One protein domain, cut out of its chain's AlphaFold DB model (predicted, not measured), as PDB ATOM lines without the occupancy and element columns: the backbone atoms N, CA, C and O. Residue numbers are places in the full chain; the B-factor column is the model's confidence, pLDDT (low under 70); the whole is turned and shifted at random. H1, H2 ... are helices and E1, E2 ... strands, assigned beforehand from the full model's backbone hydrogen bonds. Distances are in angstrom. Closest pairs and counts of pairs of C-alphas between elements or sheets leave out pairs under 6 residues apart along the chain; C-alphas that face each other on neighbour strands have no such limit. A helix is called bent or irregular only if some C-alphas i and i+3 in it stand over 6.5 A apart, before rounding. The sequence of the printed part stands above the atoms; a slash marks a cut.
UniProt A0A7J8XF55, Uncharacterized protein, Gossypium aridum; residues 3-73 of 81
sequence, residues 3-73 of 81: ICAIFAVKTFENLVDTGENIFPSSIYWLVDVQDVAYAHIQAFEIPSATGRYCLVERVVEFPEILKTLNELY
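This is residues 3 to 73 of the 81 residues of an uncharacterized protein of Gossypium aridum (UniProt A0A7J8XF55). This is a loose, drawn-out model with a short ribbon of two antiparallel strands, E1 and E2, near its middle; the helix H2 reaches away from the ribbon toward one end, and the helices H1 and H3 lie toward the other end, near each other without touching. After H2 the chain turns round and a long link with no named element, residues 46 to 57, folds back to E2, while H3 follows E2 at once and runs across the long axis. The printed part has 71 residues, with three named helices and two named strands in the order H1, E1, H2, E2, H3; the sheet has the order E1 - E2, and the class is mostly helix. The whole is loose, with a radius of gyration of the C-alphas of 14.7 A, and elongated, with spans of 44 by 23 by 17 A.

The printed part begins with residues 3 to 8, which belong to no named element. H1, residues 9 to 18, starts at C-alpha 9 at (179.415, 177.113, 211.104) and measures 15.1 A from first to last C-alpha. H1 is neither bent nor irregular, but only just: C-alphas 10 and 13 are 6.0 A apart. A short link of 8 residues leads to E1, residues 27 to 30, 9.8 A from first to last C-alpha. A tight link of 2 residues leads on to H2, residues 33 to 45, the longest helix with 13 residues and 18.6 A, which ends at C-alpha 45 at (205.317, 174.002, 210.328). A long link of 12 residues then comes before E2, residues 58 to 61, 9.9 A long. H3, residues 62 to 72, follows with no residue between them, is 15.5 A long and ends at C-alpha 72 at (174.765, 184.042, 227.272).

E1 and E2 are antiparallel neighbours, with 151 degrees between their N-to-C directions. The C-alphas of Ile 27 and Glu 61 face each other at 4.4 A, and those of Leu 30 and Arg 58 at 5.2 A. Across the pair, N 28 and O 60 are within hydrogen-bond range at 2.8 A, and so are N 58 and O 30 at 3.1 A. The centre of E1 is the nearest to the mean of the C-alphas, at 6.4 A, and that of H3 is the farthest, at 14.8 A. The closest C-alphas of E1 and H3 are those of Ile 27 and Phe 62, 6.1 A apart, and the two elements have 2 pairs of C-alphas within 8 A. H1 and H3 are near each other, with 6 pairs of C-alphas within 10 A and no pair within 8 A. H2 touches no helix: H1 and H2 are apart, and H2 and H3 are apart. H1 and E2 are apart as well. Each O i to N i+4 pair is within hydrogen-bond range in H2 and H3; in H1, 4 of 6 are.

The two C-alphas farthest apart are those of Thr 18 and Ser 48, 44.9 A, and the first and last printed C-alphas, those of Ile 3 and Tyr 73, are 31.1 A apart. The printed part has no cut. The link from H2 to E2 is long, and its C-alphas lie 7 to 27 A from the mean of the C-alphas. Residues 44 to 50, of which 44 and 45 belong to H2, stand free. The mean pLDDT of the printed part is 79.9. It is under 70 for 19 residues, namely residues 3 to 14 and 19 to 25, while the mean over H2 is 91.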
ATOM      1  N   ILE A   3     192.588 168.831 206.976       59.06
ATOM      2  CA  ILE A   3     191.926 168.904 208.275       59.06
ATOM      3  C   ILE A   3     190.443 168.699 207.981       59.06
ATOM      4  O   ILE A   3     189.810 169.526 207.326       59.06
ATOM      5  N   CYS A   4     189.903 167.558 208.406       52.44
ATOM      6  CA  CYS A   4     188.459 167.357 208.434       52.44
ATOM      7  C   CYS A   4     187.909 168.205 209.581       52.44
ATOM      8  O   CYS A   4     187.648 167.698 210.667       52.44
ATOM      9  N   ALA A   5     187.766 169.507 209.352       55.62
ATOM     10  CA  ALA A   5     186.892 170.320 210.171       55.62
ATOM     11  C   ALA A   5     185.463 169.944 209.767       55.62
ATOM     12  O   ALA A   5     185.030 170.194 208.640       55.62
ATOM     13  N   ILE A   6     184.747 169.263 210.659       56.88
ATOM     14  CA  ILE A   6     183.310 169.043 210.501       56.88
ATOM     15  C   ILE A   6     182.667 170.408 210.767       56.88
ATOM     16  O   ILE A   6     182.385 170.776 211.900       56.88
ATOM     17  N   PHE A   7     182.563 171.228 209.719       52.19
ATOM     18  CA  PHE A   7     182.063 172.595 209.824       52.19
ATOM     19  C   PHE A   7     180.557 172.589 210.120       52.19
ATOM     20  O   PHE A   7     179.748 172.326 209.234       52.19
ATOM     21  N   ALA A   8     180.180 172.960 211.346       52.81
ATOM     22  CA  ALA A   8     178.809 173.326 211.719       52.81
ATOM     23  C   ALA A   8     178.571 174.855 211.696       52.81
ATOM     24  O   ALA A   8     177.593 175.345 212.254       52.81
ATOM     25  N   VAL A   9     179.457 175.635 211.058       53.59
ATOM     26  CA  VAL A   9     179.415 177.113 211.104       53.59
ATOM     27  C   VAL A   9     178.138 177.673 210.472       53.59
ATOM     28  O   VAL A   9     177.564 178.622 210.999       53.59
ATOM     29  N   LYS A  10     177.611 177.048 209.405       49.88
ATOM     30  CA  LYS A  10     176.378 177.541 208.765       49.88
ATOM     31  C   LYS A  10     175.120 177.358 209.629       49.88
ATOM     32  O   LYS A  10     174.115 178.031 209.403       49.88
ATOM     33  N   THR A  11     175.174 176.476 210.624       59.94
ATOM     34  CA  THR A  11     174.052 176.192 211.524       59.94
ATOM     35  C   THR A  11     173.842 177.309 212.546       59.94
ATOM     36  O   THR A  11     172.700 177.632 212.859       59.94
ATOM     37  N   PHE A  12     174.921 177.926 213.038       67.62
ATOM     38  CA  PHE A  12     174.838 178.901 214.129       67.62
ATOM     39  C   PHE A  12     174.245 180.249 213.710       67.62
ATOM     40  O   PHE A  12     173.453 180.801 214.463       67.62
ATOM     41  N   GLU A  13     174.573 180.758 212.518       69.44
ATOM     42  CA  GLU A  13     174.018 182.033 212.026       69.44
ATOM     43  C   GLU A  13     172.485 181.997 211.988       69.44
ATOM     44  O   GLU A  13     171.817 182.846 212.566       69.44
ATOM     45  N   ASN A  14     171.919 180.953 211.380       69.88
ATOM     46  CA  ASN A  14     170.468 180.824 211.255       69.88
ATOM     47  C   ASN A  14     169.794 180.584 212.611       69.88
ATOM     48  O   ASN A  14     168.709 181.099 212.854       69.88
ATOM     49  N   LEU A  15     170.450 179.853 213.519       74.81
ATOM     50  CA  LEU A  15     169.942 179.667 214.875       74.81
ATOM     51  C   LEU A  15     169.817 181.000 215.628       74.81
ATOM     52  O   LEU A  15     168.861 181.185 216.371       74.81
ATOM     53  N   VAL A  16     170.760 181.922 215.433       75.62
ATOM     54  CA  VAL A  16     170.724 183.250 216.061       75.62
ATOM     55  C   VAL A  16     169.697 184.164 215.384       75.62
ATOM     56  O   VAL A  16     168.984 184.880 216.082       75.62
ATOM     57  N   ASP A  17     169.584 184.116 214.054       75.88
ATOM     58  CA  ASP A  17     168.712 185.020 213.292       75.88
ATOM     59  C   ASP A  17     167.228 184.618 213.317       75.88
ATOM     60  O   ASP A  17     166.351 185.479 213.399       75.88
ATOM     61  N   THR A  18     166.918 183.320 213.212       70.19
ATOM     62  CA  THR A  18     165.537 182.817 213.079       70.19
ATOM     63  C   THR A  18     165.104 181.893 214.214       70.19
ATOM     64  O   THR A  18     163.919 181.565 214.316       70.19
ATOM     65  N   GLY A  19     166.037 181.453 215.067       67.56
ATOM     66  CA  GLY A  19     165.779 180.446 216.097       67.56
ATOM     67  C   GLY A  19     165.581 179.033 215.546       67.56
ATOM     68  O   GLY A  19     165.211 178.130 216.295       67.56
ATOM     69  N   GLU A  20     165.798 178.814 214.246       68.69
ATOM     70  CA  GLU A  20     165.513 177.532 213.605       68.69
ATOM     71  C   GLU A  20     166.758 176.667 213.449       68.69
ATOM     72  O   GLU A  20     167.790 177.082 212.917       68.69
ATOM     73  N   ASN A  21     166.629 175.403 213.857       69.62
ATOM     74  CA  ASN A  21     167.597 174.384 213.503       69.62
ATOM     75  C   ASN A  21     167.274 173.804 212.123       69.62
ATOM     76  O   ASN A  21     166.386 172.971 211.964       69.62
ATOM     77  N   ILE A  22     168.045 174.226 211.131       64.62
ATOM     78  CA  ILE A  22     167.950 173.762 209.742       64.62
ATOM     79  C   ILE A  22     168.548 172.364 209.517       64.62
ATOM     80  O   ILE A  22     168.376 171.803 208.435       64.62
ATOM     81  N   PHE A  23     169.247 171.788 210.501       61.69
ATOM     82  CA  PHE A  23     169.813 170.447 210.393       61.69
ATOM     83  C   PHE A  23     169.038 169.427 211.238       61.69
ATOM     84  O   PHE A  23     168.796 169.646 212.425       61.69
ATOM     85  N   PRO A  24     168.725 168.244 210.680       60.91
ATOM     86  CA  PRO A  24     168.015 167.187 211.401       60.91
ATOM     87  C   PRO A  24     168.875 166.501 212.478       60.91
ATOM     88  O   PRO A  24     168.386 165.611 213.168       60.91
ATOM     89  N   SER A  25     170.157 166.867 212.607       68.38
ATOM     90  CA  SER A  25     171.038 166.277 213.613       68.38
ATOM     91  C   SER A  25     170.691 166.804 215.001       68.38
ATOM     92  O   SER A  25     170.624 168.013 215.227       68.38
ATOM     93  N   SER A  26     170.527 165.889 215.951       76.50
ATOM     94  CA  SER A  26     170.421 166.217 217.372       76.50
ATOM     95  C   SER A  26     171.782 166.481 218.017       76.50
ATOM     96  O   SER A  26     171.811 167.033 219.113       76.50
ATOM     97  N   ILE A  27     172.888 166.108 217.358       81.81
ATOM     98  CA  ILE A  27     174.252 166.156 217.899       81.81
ATOM     99  C   ILE A  27     175.161 166.979 216.979       81.81
ATOM    100  O   ILE A  27     175.171 166.789 215.760       81.81
ATOM    101  N   TYR A  28     175.961 167.853 217.580       79.44
ATOM    102  CA  TYR A  28     176.888 168.767 216.923       79.44
ATOM    103  C   TYR A  28     178.304 168.565 217.427       79.44
ATOM    104  O   TYR A  28     178.526 168.311 218.607       79.44
ATOM    105  N   TRP A  29     179.260 168.670 216.513       82.81
ATOM    106  CA  TRP A  29     180.684 168.585 216.803       82.81
ATOM    107  C   TRP A  29     181.233 169.996 216.646       82.81
ATOM    108  O   TRP A  29     181.182 170.563 215.556       82.81
ATOM    109  N   LEU A  30     181.663 170.582 217.755       80.62
ATOM    110  CA  LEU A  30     182.080 171.971 217.843       80.62
ATOM    111  C   LEU A  30     183.588 172.052 218.029       80.62
ATOM    112  O   LEU A  30     184.197 171.205 218.684       80.62
ATOM    113  N   VAL A  31     184.171 173.081 217.433       86.25
ATOM    114  CA  VAL A  31     185.574 173.457 217.567       86.25
ATOM    115  C   VAL A  31     185.679 174.960 217.335       86.25
ATOM    116  O   VAL A  31     185.009 175.488 216.440       86.25
ATOM    117  N   ASP A  32     186.502 175.647 218.123       85.88
ATOM    118  CA  ASP A  32     186.799 177.057 217.892       85.88
ATOM    119  C   ASP A  32     187.551 177.258 216.561       85.88
ATOM    120  O   ASP A  32     188.443 176.495 216.179       85.88
ATOM    121  N   VAL A  33     187.193 178.306 215.817       85.75
ATOM    122  CA  VAL A  33     187.818 178.612 214.521       85.75
ATOM    123  C   VAL A  33     189.308 178.963 214.655       85.75
ATOM    124  O   VAL A  33     190.088 178.693 213.739       85.75
ATOM    125  N   GLN A  34     189.725 179.523 215.792       89.75
ATOM    126  CA  GLN A  34     191.123 179.820 216.095       89.75
ATOM    127  C   GLN A  34     191.924 178.533 216.274       89.75
ATOM    128  O   GLN A  34     193.030 178.438 215.743       89.75
ATOM    129  N   ASP A  35     191.351 177.515 216.918       89.38
ATOM    130  CA  ASP A  35     191.990 176.204 217.059       89.38
ATOM    131  C   ASP A  35     192.158 175.526 215.700       89.38
ATOM    132  O   ASP A  35     193.207 174.944 215.419       89.38
ATOM    133  N   VAL A  36     191.169 175.659 214.809       87.62
ATOM    134  CA  VAL A  36     191.287 175.190 213.419       87.62
ATOM    135  C   VAL A  36     192.446 175.896 212.719       87.62
ATOM    136  O   VAL A  36     193.270 175.229 212.089       87.62
ATOM    137  N   ALA A  37     192.543 177.222 212.817       89.75
ATOM    138  CA  ALA A  37     193.628 177.983 212.201       89.75
ATOM    139  C   ALA A  37     195.001 177.586 212.773       89.75
ATOM    140  O   ALA A  37     195.939 177.328 212.016       89.75
ATOM    141  N   TYR A  38     195.104 177.458 214.094       92.81
ATOM    142  CA  TYR A  38     196.334 177.073 214.776       92.81
ATOM    143  C   TYR A  38     196.764 175.642 214.429       92.81
ATOM    144  O   TYR A  38     197.944 175.392 214.178       92.81
ATOM    145  N   ALA A  39     195.818 174.706 214.333       90.75
ATOM    146  CA  ALA A  39     196.089 173.344 213.884       90.75
ATOM    147  C   ALA A  39     196.620 173.314 212.443       90.75
ATOM    148  O   ALA A  39     197.534 172.544 212.147       90.75
ATOM    149  N   HIS A  40     196.100 174.172 211.555       90.69
ATOM    150  CA  HIS A  40     196.635 174.299 210.198       90.69
ATOM    151  C   HIS A  40     198.071 174.838 210.188       90.69
ATOM    152  O   HIS A  40     198.903 174.304 209.460       90.69
ATOM    153  N   ILE A  41     198.377 175.858 210.993       93.88
ATOM    154  CA  ILE A  41     199.738 176.411 211.093       93.88
ATOM    155  C   ILE A  41     200.704 175.336 211.598       93.88
ATOM    156  O   ILE A  41     201.678 175.018 210.921       93.88
ATOM    157  N   GLN A  42     200.395 174.696 212.727       93.62
ATOM    158  CA  GLN A  42     201.264 173.673 213.314       93.62
ATOM    159  C   GLN A  42     201.513 172.501 212.370       93.62
ATOM    160  O   GLN A  42     202.641 172.037 212.230       93.62
ATOM    161  N   ALA A  43     200.469 172.005 211.713       90.75
ATOM    162  CA  ALA A  43     200.614 170.857 210.837       90.75
ATOM    163  C   ALA A  43     201.309 171.207 209.504       90.75
ATOM    164  O   ALA A  43     201.780 170.306 208.814       90.75
ATOM    165  N   PHE A  44     201.435 172.496 209.165       91.50
ATOM    166  CA  PHE A  44     202.326 172.973 208.108       91.50
ATOM    167  C   PHE A  44     203.778 173.138 208.591       91.50
ATOM    168  O   PHE A  44     204.705 172.768 207.875       91.50
ATOM    169  N   GLU A  45     203.986 173.684 209.790       96.75
ATOM    170  CA  GLU A  45     205.317 174.002 210.328       96.75
ATOM    171  C   GLU A  45     206.090 172.779 210.832       96.75
ATOM    172  O   GLU A  45     207.319 172.774 210.799       96.75
ATOM    173  N   ILE A  46     205.396 171.736 211.297       95.69
ATOM    174  CA  ILE A  46     206.010 170.526 211.850       95.69
ATOM    175  C   ILE A  46     206.286 169.526 210.712       95.69
ATOM    176  O   ILE A  46     205.347 168.912 210.206       95.69
ATOM    177  N   PRO A  47     207.554 169.245 210.343       93.94
ATOM    178  CA  PRO A  47     207.865 168.399 209.183       93.94
ATOM    179  C   PRO A  47     207.427 166.936 209.330       93.94
ATOM    180  O   PRO A  47     207.265 166.228 208.340       93.94
ATOM    181  N   SER A  48     207.255 166.464 210.567       95.56
ATOM    182  CA  SER A  48     206.758 165.119 210.867       95.56
ATOM    183  C   SER A  48     205.231 165.017 210.866       95.56
ATOM    184  O   SER A  48     204.704 163.909 210.986       95.56
ATOM    185  N   ALA A  49     204.505 166.137 210.776       93.56
ATOM    186  CA  ALA A  49     203.050 166.126 210.737       93.56
ATOM    187  C   ALA A  49     202.573 165.550 209.399       93.56
ATOM    188  O   ALA A  49     202.904 166.041 208.322       93.56
ATOM    189  N   THR A  50     201.805 164.463 209.458       90.69
ATOM    190  CA  THR A  50     201.361 163.731 208.269       90.69
ATOM    191  C   THR A  50     199.978 163.129 208.496       90.69
ATOM    192  O   THR A  50     199.535 162.930 209.625       90.69
ATOM    193  N   GLY A  51     199.268 162.831 207.408       88.31
ATOM    194  CA  GLY A  51     197.947 162.209 207.476       88.31
ATOM    195  C   GLY A  51     196.807 163.201 207.729       88.31
ATOM    196  O   GLY A  51     196.777 164.295 207.160       88.31
ATOM    197  N   ARG A  52     195.812 162.761 208.507       87.56
ATOM    198  CA  ARG A  52     194.583 163.506 208.816       87.56
ATOM    199  C   ARG A  52     194.474 163.704 210.320       87.56
ATOM    200  O   ARG A  52     194.634 162.743 211.068       87.56
ATOM    201  N   TYR A  53     194.125 164.918 210.723       84.81
ATOM    202  CA  TYR A  53     193.892 165.280 212.116       84.81
ATOM    203  C   TYR A  53     192.405 165.565 212.307       84.81
ATOM    204  O   TYR A  53     191.826 166.367 211.572       84.81
ATOM    205  N   CYS A  54     191.784 164.859 213.253       85.31
ATOM    206  CA  CYS A  54     190.422 165.151 213.683       85.31
ATOM    207  C   CYS A  54     190.494 166.272 214.716       85.31
ATOM    208  O   CYS A  54     191.220 166.133 215.701       85.31
ATOM    209  N   LEU A  55     189.770 167.363 214.482       85.75
ATOM    210  CA  LEU A  55     189.732 168.491 215.400       85.75
ATOM    211  C   LEU A  55     188.291 168.719 215.847       85.75
ATOM    212  O   LEU A  55     187.448 169.161 215.068       85.75
ATOM    213  N   VAL A  56     188.020 168.336 217.092       85.31
ATOM    214  CA  VAL A  56     186.715 168.423 217.746       85.31
ATOM    215  C   VAL A  56     186.985 168.745 219.205       85.31
ATOM    216  O   VAL A  56     187.676 167.985 219.878       85.31
ATOM    217  N   GLU A  57     186.458 169.863 219.683       86.56
ATOM    218  CA  GLU A  57     186.577 170.268 221.081       86.56
ATOM    219  C   GLU A  57     185.467 169.622 221.913       86.56
ATOM    220  O   GLU A  57     185.726 168.978 222.931       86.56
ATOM    221  N   ARG A  58     184.213 169.753 221.460       86.19
ATOM    222  CA  ARG A  58     183.045 169.209 222.158       86.19
ATOM    223  C   ARG A  58     182.060 168.571 221.194       86.19
ATOM    224  O   ARG A  58     181.836 169.051 220.088       86.19
ATOM    225  N   VAL A  59     181.426 167.504 221.663       87.50
ATOM    226  CA  VAL A  59     180.245 166.911 221.036       87.50
ATOM    227  C   VAL A  59     179.061 167.247 221.933       87.50
ATOM    228  O   VAL A  59     179.063 166.865 223.099       87.50
ATOM    229  N   VAL A  60     178.097 168.004 221.421       86.94
ATOM    230  CA  VAL A  60     176.984 168.550 222.209       86.94
ATOM    231  C   VAL A  60     175.652 168.285 221.534       86.94
ATOM    232  O   VAL A  60     175.547 168.278 220.307       86.94
ATOM    233  N   GLU A  61     174.618 168.085 222.341       86.06
ATOM    234  CA  GLU A  61     173.258 167.970 221.830       86.06
ATOM    235  C   GLU A  61     172.643 169.355 221.589       86.06
ATOM    236  O   GLU A  61     172.945 170.327 222.284       86.06
ATOM    237  N   PHE A  62     171.725 169.451 220.628       82.19
ATOM    238  CA  PHE A  62     171.034 170.701 220.301       82.19
ATOM    239  C   PHE A  62     170.392 171.410 221.516       82.19
ATOM    240  O   PHE A  62     170.537 172.629 221.630       82.19
ATOM    241  N   PRO A  63     169.741 170.710 222.473       85.19
ATOM    242  CA  PRO A  63     169.197 171.360 223.665       85.19
ATOM    243  C   PRO A  63     170.264 172.014 224.555       85.19
ATOM    244  O   PRO A  63     169.985 173.033 225.186       85.19
ATOM    245  N   GLU A  64     171.481 171.462 224.606       86.88
ATOM    246  CA  GLU A  64     172.595 172.045 225.362       86.88
ATOM    247  C   GLU A  64     173.106 173.329 224.694       86.88
ATOM    248  O   GLU A  64     173.403 174.309 225.384       86.88
ATOM    249  N   ILE A  65     173.121 173.367 223.356       84.75
ATOM    250  CA  ILE A  65     173.428 174.583 222.589       84.75
ATOM    251  C   ILE A  65     172.401 175.676 222.899       84.75
ATOM    252  O   ILE A  65     172.789 176.785 223.261       84.75
ATOM    253  N   LEU A  66     171.101 175.366 222.818       84.69
ATOM    254  CA  LEU A  66     170.032 176.324 223.124       84.69
ATOM    255  C   LEU A  66     170.127 176.859 224.554       84.69
ATOM    256  O   LEU A  66     169.992 178.060 224.777       84.69
ATOM    257  N   LYS A  67     170.381 175.974 225.524       87.88
ATOM    258  CA  LYS A  67     170.566 176.362 226.923       87.88
ATOM    259  C   LYS A  67     171.728 177.348 227.067       87.88
ATOM    260  O   LYS A  67     171.544 178.411 227.648       87.88
ATOM    261  N   THR A  68     172.880 177.020 226.485       88.56
ATOM    262  CA  THR A  68     174.078 177.870 226.531       88.56
ATOM    263  C   THR A  68     173.822 179.231 225.876       88.56
ATOM    264  O   THR A  68     174.183 180.266 226.429       88.56
ATOM    265  N   LEU A  69     173.153 179.256 224.719       85.75
ATOM    266  CA  LEU A  69     172.817 180.501 224.027       85.75
ATOM    267  C   LEU A  69     171.843 181.370 224.827       85.75
ATOM    268  O   LEU A  69     172.049 182.574 224.888       85.75
ATOM    269  N   ASN A  70     170.831 180.790 225.473       87.06
ATOM    270  CA  ASN A  70     169.905 181.547 226.322       87.06
ATOM    271  C   ASN A  70     170.572 182.067 227.608       87.06
ATOM    272  O   ASN A  70     170.196 183.128 228.098       87.06
ATOM    273  N   GLU A  71     171.557 181.351 228.157       90.25
ATOM    274  CA  GLU A  71     172.346 181.822 229.306       90.25
ATOM    275  C   GLU A  71     173.241 183.016 228.934       90.25
ATOM    276  O   GLU A  71     173.337 183.975 229.699       90.25
ATOM    277  N   LEU A  72     173.873 182.980 227.755       89.75
ATOM    278  CA  LEU A  72     174.765 184.042 227.272       89.75
ATOM    279  C   LEU A  72     174.012 185.234 226.662       89.75
ATOM    280  O   LEU A  72     174.425 186.382 226.819       89.75
ATOM    281  N   TYR A  73     172.904 184.963 225.975       87.81
ATOM    282  CA  TYR A  73     172.112 185.928 225.216       87.81
ATOM    283  C   TYR A  73     170.616 185.763 225.527       87.81
ATOM    284  O   TYR A  73     169.828 185.374 224.659       87.81
TER     285      TYR A  73